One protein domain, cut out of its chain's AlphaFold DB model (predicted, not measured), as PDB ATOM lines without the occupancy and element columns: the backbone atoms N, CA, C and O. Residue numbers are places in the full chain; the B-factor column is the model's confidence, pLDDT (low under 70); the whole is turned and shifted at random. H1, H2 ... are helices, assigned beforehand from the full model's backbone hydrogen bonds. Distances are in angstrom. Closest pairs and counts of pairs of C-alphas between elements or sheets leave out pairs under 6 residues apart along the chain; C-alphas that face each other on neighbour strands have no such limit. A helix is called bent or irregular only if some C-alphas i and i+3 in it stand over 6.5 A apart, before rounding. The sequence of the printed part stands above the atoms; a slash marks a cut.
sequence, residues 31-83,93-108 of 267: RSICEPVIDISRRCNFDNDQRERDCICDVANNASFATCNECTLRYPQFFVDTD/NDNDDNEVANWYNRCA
ATOM      1  N   ARG A  31      27.524   4.482 -30.289       83.94
ATOM      2  CA  ARG A  31      28.075   3.157 -30.644       83.94
ATOM      3  C   ARG A  31      28.958   2.561 -29.555       83.94
ATOM      4  O   ARG A  31      28.735   1.436 -29.141       83.94
ATOM      5  N   SER A  32      29.897   3.341 -29.015       81.88
ATOM      6  CA  SER A  32      30.802   2.857 -27.956       81.88
ATOM      7  C   SER A  32      30.099   2.478 -26.644       81.88
ATOM      8  O   SER A  32      30.602   1.638 -25.904       81.88
ATOM      9  N   ILE A  33      28.950   3.095 -26.354       82.75
ATOM     10  CA  ILE A  33      28.111   2.801 -25.183       82.75
ATOM     11  C   ILE A  33      27.234   1.574 -25.462       82.75
ATOM     12  O   ILE A  33      26.978   0.777 -24.563       82.75
ATOM     13  N   CYS A  34      26.804   1.425 -26.711       86.44
ATOM     14  CA  CYS A  34      25.919   0.370 -27.174       86.44
ATOM     15  C   CYS A  34      26.628  -0.905 -27.648       86.44
ATOM     16  O   CYS A  34      25.945  -1.883 -27.919       86.44
ATOM     17  N   GLU A  35      27.963  -0.951 -27.709       82.56
ATOM     18  CA  GLU A  35      28.712  -2.162 -28.092       82.56
ATOM     19  C   GLU A  35      28.236  -3.446 -27.387       82.56
ATOM     20  O   GLU A  35      28.046  -4.446 -28.075       82.56
ATOM     21  N   PRO A  36      27.959  -3.457 -26.064       82.50
ATOM     22  CA  PRO A  36      27.446  -4.661 -25.412       82.50
ATOM     23  C   PRO A  36      26.076  -5.100 -25.947       82.50
ATOM     24  O   PRO A  36      25.789  -6.289 -25.984       82.50
ATOM     25  N   VAL A  37      25.229  -4.150 -26.353       84.44
ATOM     26  CA  VAL A  37      23.905  -4.420 -26.937       84.44
ATOM     27  C   VAL A  37      24.052  -5.016 -28.339       84.44
ATOM     28  O   VAL A  37      23.389  -6.003 -28.645       84.44
ATOM     29  N   ILE A  38      24.971  -4.478 -29.145       85.31
ATOM     30  CA  ILE A  38      25.292  -4.995 -30.484       85.31
ATOM     31  C   ILE A  38      25.850  -6.423 -30.390       85.31
ATOM     32  O   ILE A  38      25.433  -7.300 -31.144       85.31
ATOM     33  N   ASP A  39      26.760  -6.688 -29.447       84.25
ATOM     34  CA  ASP A  39      27.308  -8.034 -29.225       84.25
ATOM     35  C   ASP A  39      26.214  -9.037 -28.829       84.25
ATOM     36  O   ASP A  39      26.154 -10.141 -29.369       84.25
ATOM     37  N   ILE A  40      25.302  -8.643 -27.933       82.81
ATOM     38  CA  ILE A  40      24.152  -9.477 -27.555       82.81
ATOM     39  C   ILE A  40      23.269  -9.759 -28.773       82.81
ATOM     40  O   ILE A  40      22.918 -10.916 -28.989       82.81
ATOM     41  N   SER A  41      22.956  -8.741 -29.582       84.31
ATOM     42  CA  SER A  41      22.151  -8.912 -30.797       84.31
ATOM     43  C   SER A  41      22.799  -9.913 -31.754       84.31
ATOM     44  O   SER A  41      22.157 -10.873 -32.161       84.31
ATOM     45  N   ARG A  42      24.105  -9.778 -32.025       84.25
ATOM     46  CA  ARG A  42      24.852 -10.703 -32.897       84.25
ATOM     47  C   ARG A  42      24.874 -12.131 -32.366       84.25
ATOM     48  O   ARG A  42      24.735 -13.082 -33.126       84.25
ATOM     49  N   ARG A  43      25.051 -12.299 -31.056       82.81
ATOM     50  CA  ARG A  43      25.064 -13.623 -30.412       82.81
ATOM     51  C   ARG A  43      23.690 -14.286 -30.380       82.81
ATOM     52  O   ARG A  43      23.617 -15.509 -30.276       82.81
ATOM     53  N   CYS A  44      22.634 -13.483 -30.418       84.62
ATOM     54  CA  CYS A  44      21.249 -13.930 -30.413       84.62
ATOM     55  C   CYS A  44      20.604 -13.940 -31.801       84.62
ATOM     56  O   CYS A  44      19.415 -14.235 -31.885       84.62
ATOM     57  N   ASN A  45      21.369 -13.676 -32.863       83.75
ATOM     58  CA  ASN A  45      20.880 -13.750 -34.228       83.75
ATOM     59  C   ASN A  45      20.502 -15.205 -34.571       83.75
ATOM     60  O   ASN A  45      21.353 -16.102 -34.628       83.75
ATOM     61  N   PHE A  46      19.206 -15.444 -34.764       82.12
ATOM     62  CA  PHE A  46      18.657 -16.727 -35.185       82.12
ATOM     63  C   PHE A  46      17.583 -16.494 -36.248       82.12
ATOM     64  O   PHE A  46      16.780 -15.585 -36.103       82.12
ATOM     65  N   ASP A  47      17.417 -17.438 -37.182       80.06
ATOM     66  CA  ASP A  47      16.318 -17.440 -38.177       80.06
ATOM     67  C   ASP A  47      14.890 -17.490 -37.570       80.06
ATOM     68  O   ASP A  47      13.898 -17.632 -38.285       80.06
ATOM     69  N   ASN A  48      14.765 -17.503 -36.240       81.31
ATOM     70  CA  ASN A  48      13.505 -17.585 -35.521       81.31
ATOM     71  C   ASN A  48      13.397 -16.424 -34.530       81.31
ATOM     72  O   ASN A  48      13.979 -16.486 -33.442       81.31
ATOM     73  N   ASP A  49      12.547 -15.456 -34.865       77.94
ATOM     74  CA  ASP A  49      12.296 -14.229 -34.102       77.94
ATOM     75  C   ASP A  49      11.921 -14.490 -32.639       77.94
ATOM     76  O   ASP A  49      12.211 -13.690 -31.749       77.94
ATOM     77  N   GLN A  50      11.226 -15.598 -32.360       79.19
ATOM     78  CA  GLN A  50      10.833 -15.938 -30.996       79.19
ATOM     79  C   GLN A  50      12.052 -16.365 -30.180       79.19
ATOM     80  O   GLN A  50      12.199 -15.962 -29.031       79.19
ATOM     81  N   ARG A  51      12.944 -17.154 -30.783       82.00
ATOM     82  CA  ARG A  51      14.167 -17.623 -30.131       82.00
ATOM     83  C   ARG A  51      15.189 -16.502 -29.978       82.00
ATOM     84  O   ARG A  51      15.853 -16.440 -28.947       82.00
ATOM     85  N   GLU A  52      15.305 -15.636 -30.976       81.94
ATOM     86  CA  GLU A  52      16.100 -14.411 -30.896       81.94
ATOM     87  C   GLU A  52      15.603 -13.519 -29.764       81.94
ATOM     88  O   GLU A  52      16.383 -13.141 -28.893       81.94
ATOM     89  N   ARG A  53      14.290 -13.278 -29.699       82.44
ATOM     90  CA  ARG A  53      13.691 -12.497 -28.617       82.44
ATOM     91  C   ARG A  53      13.967 -13.098 -27.249       82.44
ATOM     92  O   ARG A  53      14.383 -12.371 -26.350       82.44
ATOM     93  N   ASP A  54      13.735 -14.397 -27.090       82.19
ATOM     94  CA  ASP A  54      13.967 -15.079 -25.821       82.19
ATOM     95  C   ASP A  54      15.450 -15.001 -25.435       82.19
ATOM     96  O   ASP A  54      15.760 -14.740 -24.279       82.19
ATOM     97  N   CYS A  55      16.365 -15.134 -26.400       84.19
ATOM     98  CA  CYS A  55      17.794 -14.947 -26.174       84.19
ATOM     99  C   CYS A  55      18.098 -13.518 -25.721       84.19
ATOM    100  O   CYS A  55      18.594 -13.340 -24.614       84.19
ATOM    101  N   ILE A  56      17.746 -12.496 -26.505       83.88
ATOM    102  CA  ILE A  56      18.055 -11.094 -26.189       83.88
ATOM    103  C   ILE A  56      17.492 -10.716 -24.818       83.88
ATOM    104  O   ILE A  56      18.209 -10.134 -24.007       83.88
ATOM    105  N   CYS A  57      16.250 -11.094 -24.512       84.69
ATOM    106  CA  CYS A  57      15.646 -10.775 -23.223       84.69
ATOM    107  C   CYS A  57      16.237 -11.571 -22.039       84.69
ATOM    108  O   CYS A  57      16.139 -11.093 -20.909       84.69
ATOM    109  N   ASP A  58      16.842 -12.744 -22.264       81.06
ATOM    110  CA  ASP A  58      17.424 -13.602 -21.215       81.06
ATOM    111  C   ASP A  58      18.905 -13.290 -20.937       81.06
ATOM    112  O   ASP A  58      19.322 -13.224 -19.779       81.06
ATOM    113  N   VAL A  59      19.716 -13.037 -21.976       68.94
ATOM    114  CA  VAL A  59      21.150 -12.708 -21.809       68.94
ATOM    115  C   VAL A  59      21.408 -11.228 -21.533       68.94
ATOM    116  O   VAL A  59      22.523 -10.868 -21.140       68.94
ATOM    117  N   ALA A  60      20.421 -10.355 -21.735       62.72
ATOM    118  CA  ALA A  60      20.632  -8.926 -21.587       62.72
ATOM    119  C   ALA A  60      20.897  -8.516 -20.138       62.72
ATOM    120  O   ALA A  60      20.048  -8.592 -19.249       62.72
ATOM    121  N   ASN A  61      22.071  -7.923 -19.929       63.62
ATOM    122  CA  ASN A  61      22.276  -7.041 -18.799       63.62
ATOM    123  C   ASN A  61      21.392  -5.804 -19.015       63.62
ATOM    124  O   ASN A  61      21.739  -4.926 -19.807       63.62
ATOM    125  N   ASN A  62      20.251  -5.747 -18.322       65.69
ATOM    126  CA  ASN A  62      19.295  -4.635 -18.364       65.69
ATOM    127  C   ASN A  62      20.011  -3.265 -18.314       65.69
ATOM    128  O   ASN A  62      19.685  -2.359 -19.075       65.69
ATOM    129  N   ALA A  63      21.081  -3.143 -17.519       74.75
ATOM    130  CA  ALA A  63      21.860  -1.911 -17.417       74.75
ATOM    131  C   ALA A  63      22.512  -1.463 -18.744       74.75
ATOM    132  O   ALA A  63      22.572  -0.262 -19.017       74.75
ATOM    133  N   SER A  64      22.987  -2.392 -19.578       78.12
ATOM    134  CA  SER A  64      23.599  -2.080 -20.879       78.12
ATOM    135  C   SER A  64      22.561  -1.571 -21.875       78.12
ATOM    136  O   SER A  64      22.785  -0.544 -22.515       78.12
ATOM    137  N   PHE A  65      21.398  -2.226 -21.943       81.19
ATOM    138  CA  PHE A  65      20.276  -1.760 -22.760       81.19
ATOM    139  C   PHE A  65      19.732  -0.417 -22.270       81.19
ATOM    140  O   PHE A  65      19.484   0.462 -23.086       81.19
ATOM    141  N   ALA A  66      19.613  -0.216 -20.954       78.44
ATOM    142  CA  ALA A  66      19.186   1.056 -20.379       78.44
ATOM    143  C   ALA A  66      20.136   2.201 -20.756       78.44
ATOM    144  O   ALA A  66      19.694   3.234 -21.252       78.44
ATOM    145  N   THR A  67      21.447   2.002 -20.587       79.06
ATOM    146  CA  THR A  67      22.449   3.040 -20.884       79.06
ATOM    147  C   THR A  67      22.522   3.341 -22.384       79.06
ATOM    148  O   THR A  67      22.659   4.498 -22.780       79.06
ATOM    149  N   CYS A  68      22.408   2.311 -23.227       83.62
ATOM    150  CA  CYS A  68      22.358   2.476 -24.674       83.62
ATOM    151  C   CYS A  68      21.093   3.235 -25.105       83.62
ATOM    152  O   CYS A  68      21.202   4.245 -25.797       83.62
ATOM    153  N   ASN A  69      19.920   2.831 -24.608       84.56
ATOM    154  CA  ASN A  69      18.642   3.491 -24.877       84.56
ATOM    155  C   ASN A  69      18.650   4.966 -24.437       84.56
ATOM    156  O   ASN A  69      18.265   5.855 -25.187       84.56
ATOM    157  N   GLU A  70      19.165   5.274 -23.245       83.12
ATOM    158  CA  GLU A  70      19.304   6.666 -22.796       83.12
ATOM    159  C   GLU A  70      20.209   7.505 -23.705       83.12
ATOM    160  O   GLU A  70      20.020   8.720 -23.806       83.12
ATOM    161  N   CYS A  71      21.205   6.885 -24.344       82.56
ATOM    162  CA  CYS A  71      22.048   7.565 -25.313       82.56
ATOM    163  C   CYS A  71      21.296   7.808 -26.623       82.56
ATOM    164  O   CYS A  71      21.281   8.945 -27.094       82.56
ATOM    165  N   THR A  72      20.639   6.787 -27.183       82.81
ATOM    166  CA  THR A  72      19.924   6.905 -28.466       82.81
ATOM    167  C   THR A  72      18.792   7.928 -28.388       82.81
ATOM    168  O   THR A  72      18.643   8.746 -29.293       82.81
ATOM    169  N   LEU A  73      18.098   8.019 -27.248       81.88
ATOM    170  CA  LEU A  73      17.067   9.035 -26.996       81.88
ATOM    171  C   LEU A  73      17.575  10.490 -27.041       81.88
ATOM    172  O   LEU A  73      16.771  11.414 -27.157       81.88
ATOM    173  N   ARG A  74      18.892  10.735 -26.953       81.19
ATOM    174  CA  ARG A  74      19.476  12.084 -27.114       81.19
ATOM    175  C   ARG A  74      19.624  12.500 -28.572       81.19
ATOM    176  O   ARG A  74      19.836  13.683 -28.835       81.19
ATOM    177  N   TYR A  75      19.515  11.550 -29.495       79.44
ATOM    178  CA  TYR A  75      19.679  11.763 -30.927       79.44
ATOM    179  C   TYR A  75      18.432  11.309 -31.702       79.44
ATOM    180  O   TYR A  75      18.553  10.499 -32.614       79.44
ATOM    181  N   PRO A  76      17.234  11.838 -31.385       72.44
ATOM    182  CA  PRO A  76      15.994  11.395 -32.022       72.44
ATOM    183  C   PRO A  76      15.998  11.631 -33.538       72.44
ATOM    184  O   PRO A  76      15.429  10.843 -34.271       72.44
ATOM    185  N   GLN A  77      16.708  12.661 -34.023       70.69
ATOM    186  CA  GLN A  77      16.831  12.945 -35.459       70.69
ATOM    187  C   GLN A  77      17.588  11.879 -36.271       70.69
ATOM    188  O   GLN A  77      17.628  11.985 -37.489       70.69
ATOM    189  N   PHE A  78      18.256  10.925 -35.615       71.69
ATOM    190  CA  PHE A  78      18.931   9.818 -36.295       71.69
ATOM    191  C   PHE A  78      17.936   8.781 -36.827       71.69
ATOM    192  O   PHE A  78      18.203   8.151 -37.839       71.69
ATOM    193  N   PHE A  79      16.798   8.656 -36.148       70.69
ATOM    194  CA  PHE A  79      15.732   7.689 -36.411       70.69
ATOM    195  C   PHE A  79      14.553   8.344 -37.138       70.69
ATOM    196  O   PHE A  79      13.416   7.929 -36.984       70.69
ATOM    197  N   VAL A  80      14.796   9.474 -37.804       64.12
ATOM    198  CA  VAL A  80      13.775  10.118 -38.625       64.12
ATOM    199  C   VAL A  80      14.023   9.643 -40.036       64.12
ATOM    200  O   VAL A  80      14.954  10.130 -40.689       64.12
ATOM    201  N   ASP A  81      13.195   8.707 -40.483       57.47
ATOM    202  CA  ASP A  81      13.143   8.354 -41.885       57.47
ATOM    203  C   ASP A  81      12.865   9.631 -42.705       57.47
ATOM    204  O   ASP A  81      11.930  10.400 -42.450       57.47
ATOM    205  N   THR A  82      13.792   9.952 -43.606       49.34
ATOM    206  CA  THR A  82      13.677  11.121 -44.493       49.34
ATOM    207  C   THR A  82      13.304  10.697 -45.909       49.34
ATOM    208  O   THR A  82      13.312  11.528 -46.832       49.34
ATOM    209  N   ASP A  83      12.989   9.418 -46.080       50.69
ATOM    210  CA  ASP A  83      12.656   8.773 -47.326       50.69
ATOM    211  C   ASP A  83      11.260   9.262 -47.687       50.69
ATOM    212  O   ASP A  83      10.227   8.894 -47.140       50.69
ATOM    213  N   ASN A  93       7.612  10.663 -37.154       46.44
ATOM    214  CA  ASN A  93       8.359  10.130 -36.001       46.44
ATOM    215  C   ASN A  93       7.942   8.717 -35.584       46.44
ATOM    216  O   ASN A  93       7.536   8.508 -34.428       46.44
ATOM    217  N   ASP A  94       8.124   7.746 -36.464       46.50
ATOM    218  CA  ASP A  94       8.105   6.364 -36.030       46.50
ATOM    219  C   ASP A  94       9.385   6.101 -35.216       46.50
ATOM    220  O   ASP A  94      10.450   5.754 -35.700       46.50
ATOM    221  N   ASN A  95       9.273   6.238 -33.886       48.22
ATOM    222  CA  ASN A  95      10.247   5.675 -32.931       48.22
ATOM    223  C   ASN A  95      10.394   4.143 -33.086       48.22
ATOM    224  O   ASN A  95      11.131   3.522 -32.314       48.22
ATOM    225  N   ASP A  96       9.654   3.538 -34.014       51.34
ATOM    226  CA  ASP A  96       9.740   2.141 -34.400       51.34
ATOM    227  C   ASP A  96      11.087   1.828 -35.082       51.34
ATOM    228  O   ASP A  96      11.536   0.687 -34.956       51.34
ATOM    229  N   ASP A  97      11.777   2.849 -35.617       64.88
ATOM    230  CA  ASP A  97      13.151   2.793 -36.152       64.88
ATOM    231  C   ASP A  97      14.237   2.836 -35.069       64.88
ATOM    232  O   ASP A  97      15.423   2.757 -35.358       64.88
ATOM    233  N   ASN A  98      13.881   3.036 -33.795       74.06
ATOM    234  CA  ASN A  98      14.846   2.908 -32.704       74.06
ATOM    235  C   ASN A  98      14.755   1.492 -32.136       74.06
ATOM    236  O   ASN A  98      14.102   1.249 -31.113       74.06
ATOM    237  N   GLU A  99      15.440   0.550 -32.780       77.06
ATOM    238  CA  GLU A  99      15.442  -0.873 -32.426       77.06
ATOM    239  C   GLU A  99      15.897  -1.063 -30.980       77.06
ATOM    240  O   GLU A  99      15.333  -1.875 -30.245       77.06
ATOM    241  N   VAL A 100      16.854  -0.254 -30.516       80.19
ATOM    242  CA  VAL A 100      17.313  -0.260 -29.120       80.19
ATOM    243  C   VAL A 100      16.163   0.060 -28.161       80.19
ATOM    244  O   VAL A 100      15.973  -0.650 -27.167       80.19
ATOM    245  N   ALA A 101      15.378   1.104 -28.436       77.75
ATOM    246  CA  ALA A 101      14.219   1.466 -27.621       77.75
ATOM    247  C   ALA A 101      13.100   0.421 -27.729       77.75
ATOM    248  O   ALA A 101      12.425   0.121 -26.738       77.75
ATOM    249  N   ASN A 102      12.919  -0.171 -28.907       79.31
ATOM    250  CA  ASN A 102      11.945  -1.227 -29.141       79.31
ATOM    251  C   ASN A 102      12.269  -2.466 -28.295       79.31
ATOM    252  O   ASN A 102      11.437  -2.916 -27.505       79.31
ATOM    253  N   TRP A 103      13.515  -2.941 -28.352       80.50
ATOM    254  CA  TRP A 103      14.020  -4.037 -27.527       80.50
ATOM    255  C   TRP A 103      13.953  -3.721 -26.032       80.50
ATOM    256  O   TRP A 103      13.516  -4.562 -25.241       80.50
ATOM    257  N   TYR A 104      14.290  -2.488 -25.644       79.88
ATOM    258  CA  TYR A 104      14.196  -2.033 -24.259       79.88
ATOM    259  C   TYR A 104      12.778  -2.148 -23.688       79.88
ATOM    260  O   TYR A 104      12.582  -2.643 -22.572       79.88
ATOM    261  N   ASN A 105      11.776  -1.736 -24.463       79.38
ATOM    262  CA  ASN A 105      10.374  -1.837 -24.068       79.38
ATOM    263  C   ASN A 105       9.848  -3.278 -24.168       79.38
ATOM    264  O   ASN A 105       9.137  -3.736 -23.271       79.38
ATOM    265  N   ARG A 106      10.231  -4.014 -25.217       79.19
ATOM    266  CA  ARG A 106       9.805  -5.394 -25.497       79.19
ATOM    267  C   ARG A 106      10.244  -6.378 -24.423       79.19
ATOM    268  O   ARG A 106       9.438  -7.199 -23.994       79.19
ATOM    269  N   CYS A 107      11.491  -6.279 -23.973       80.00
ATOM    270  CA  CYS A 107      12.007  -7.097 -22.879       80.00
ATOM    271  C   CYS A 107      11.651  -6.533 -21.493       80.00
ATOM    272  O   CYS A 107      12.075  -7.081 -20.478       80.00
ATOM    273  N   ALA A 108      10.875  -5.443 -21.437       78.50
ATOM    274  CA  ALA A 108      10.478  -4.761 -20.210       78.50
ATOM    275  C   ALA A 108      11.665  -4.379 -19.308       78.50
ATOM    276  O   ALA A 108      11.545  -4.380 -18.084       78.50
TER     277      ALA A 108
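What this domain is: This is residues 31 to 83 and 93 to 108 of the 267 residues of an uncharacterized protein of Ramularia collo-cygni (UniProt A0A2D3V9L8). H2, H3 and H4 form an uneven arch, with H3 as its span, H2 as one leg and the very short H4 at the far end. H5 packs on H3 within the arch, while H1 crosses one side of it, packing on H3 with residues 33 to 37. The printed part has 69 residues with five named helices, H1 to H5 in chain order, and no named strand; the class is all helix, with mostly crossed packing. It is compact, with a radius of gyration of the C-alphas of 12.2 A, and spans 32 by 24 by 20 A.

Where its parts are: H1, residues 31 to 43, begins at C-alpha 31 (28.075, 3.157, -30.644) and measures 17.0 A. It is irregular: C-alphas 33 and 36 are 7.5 A apart. H2, residues 49 to 59, measures 15.2 A, and H3, residues 62 to 72, 15.3 A. H4 is residues 76 to 79. H5, residues 99 to 106, measures 10.0 A and ends at C-alpha 106 (9.805, -5.394, -25.497).

How they stand to each other: H1 touches H3 at a steep tilt of 52 degrees, opposite ways; their closest C-alphas, of Cys 34 and Cys 68, are 4.8 A apart. With residues 40 to 41 alone H1 only just touches H2, with 3 pairs of C-alphas within 8 A; the closest, of Ile 40 and Ile 56, are 6.5 A apart. H3 touches H5 at a steep tilt of 45 degrees, opposite ways, closest at the C-alphas of Asn 69 and Ala 101, 5.6 A. H2 and H5 are near each other; H3 and H4 meet only through their link. Every O i to N i+4 pair is within hydrogen-bond range in H2, H3 and H5, and 7 of 9 in H1; H4 is too short for one.

The domain as a whole: The C-alphas farthest apart, of Asp 58 and Asp 83, are 34.7 A apart. Residues 84 to 92 are not printed; C-alphas 83 and 93 are 12.2 A apart across this cut. The links H1 to H2, H2 to H3 and H3 to H4 are tight. The mean pLDDT of the printed part is 76.3, with residues 59 to 62, 80 to 83 and 93 to 97 under 70.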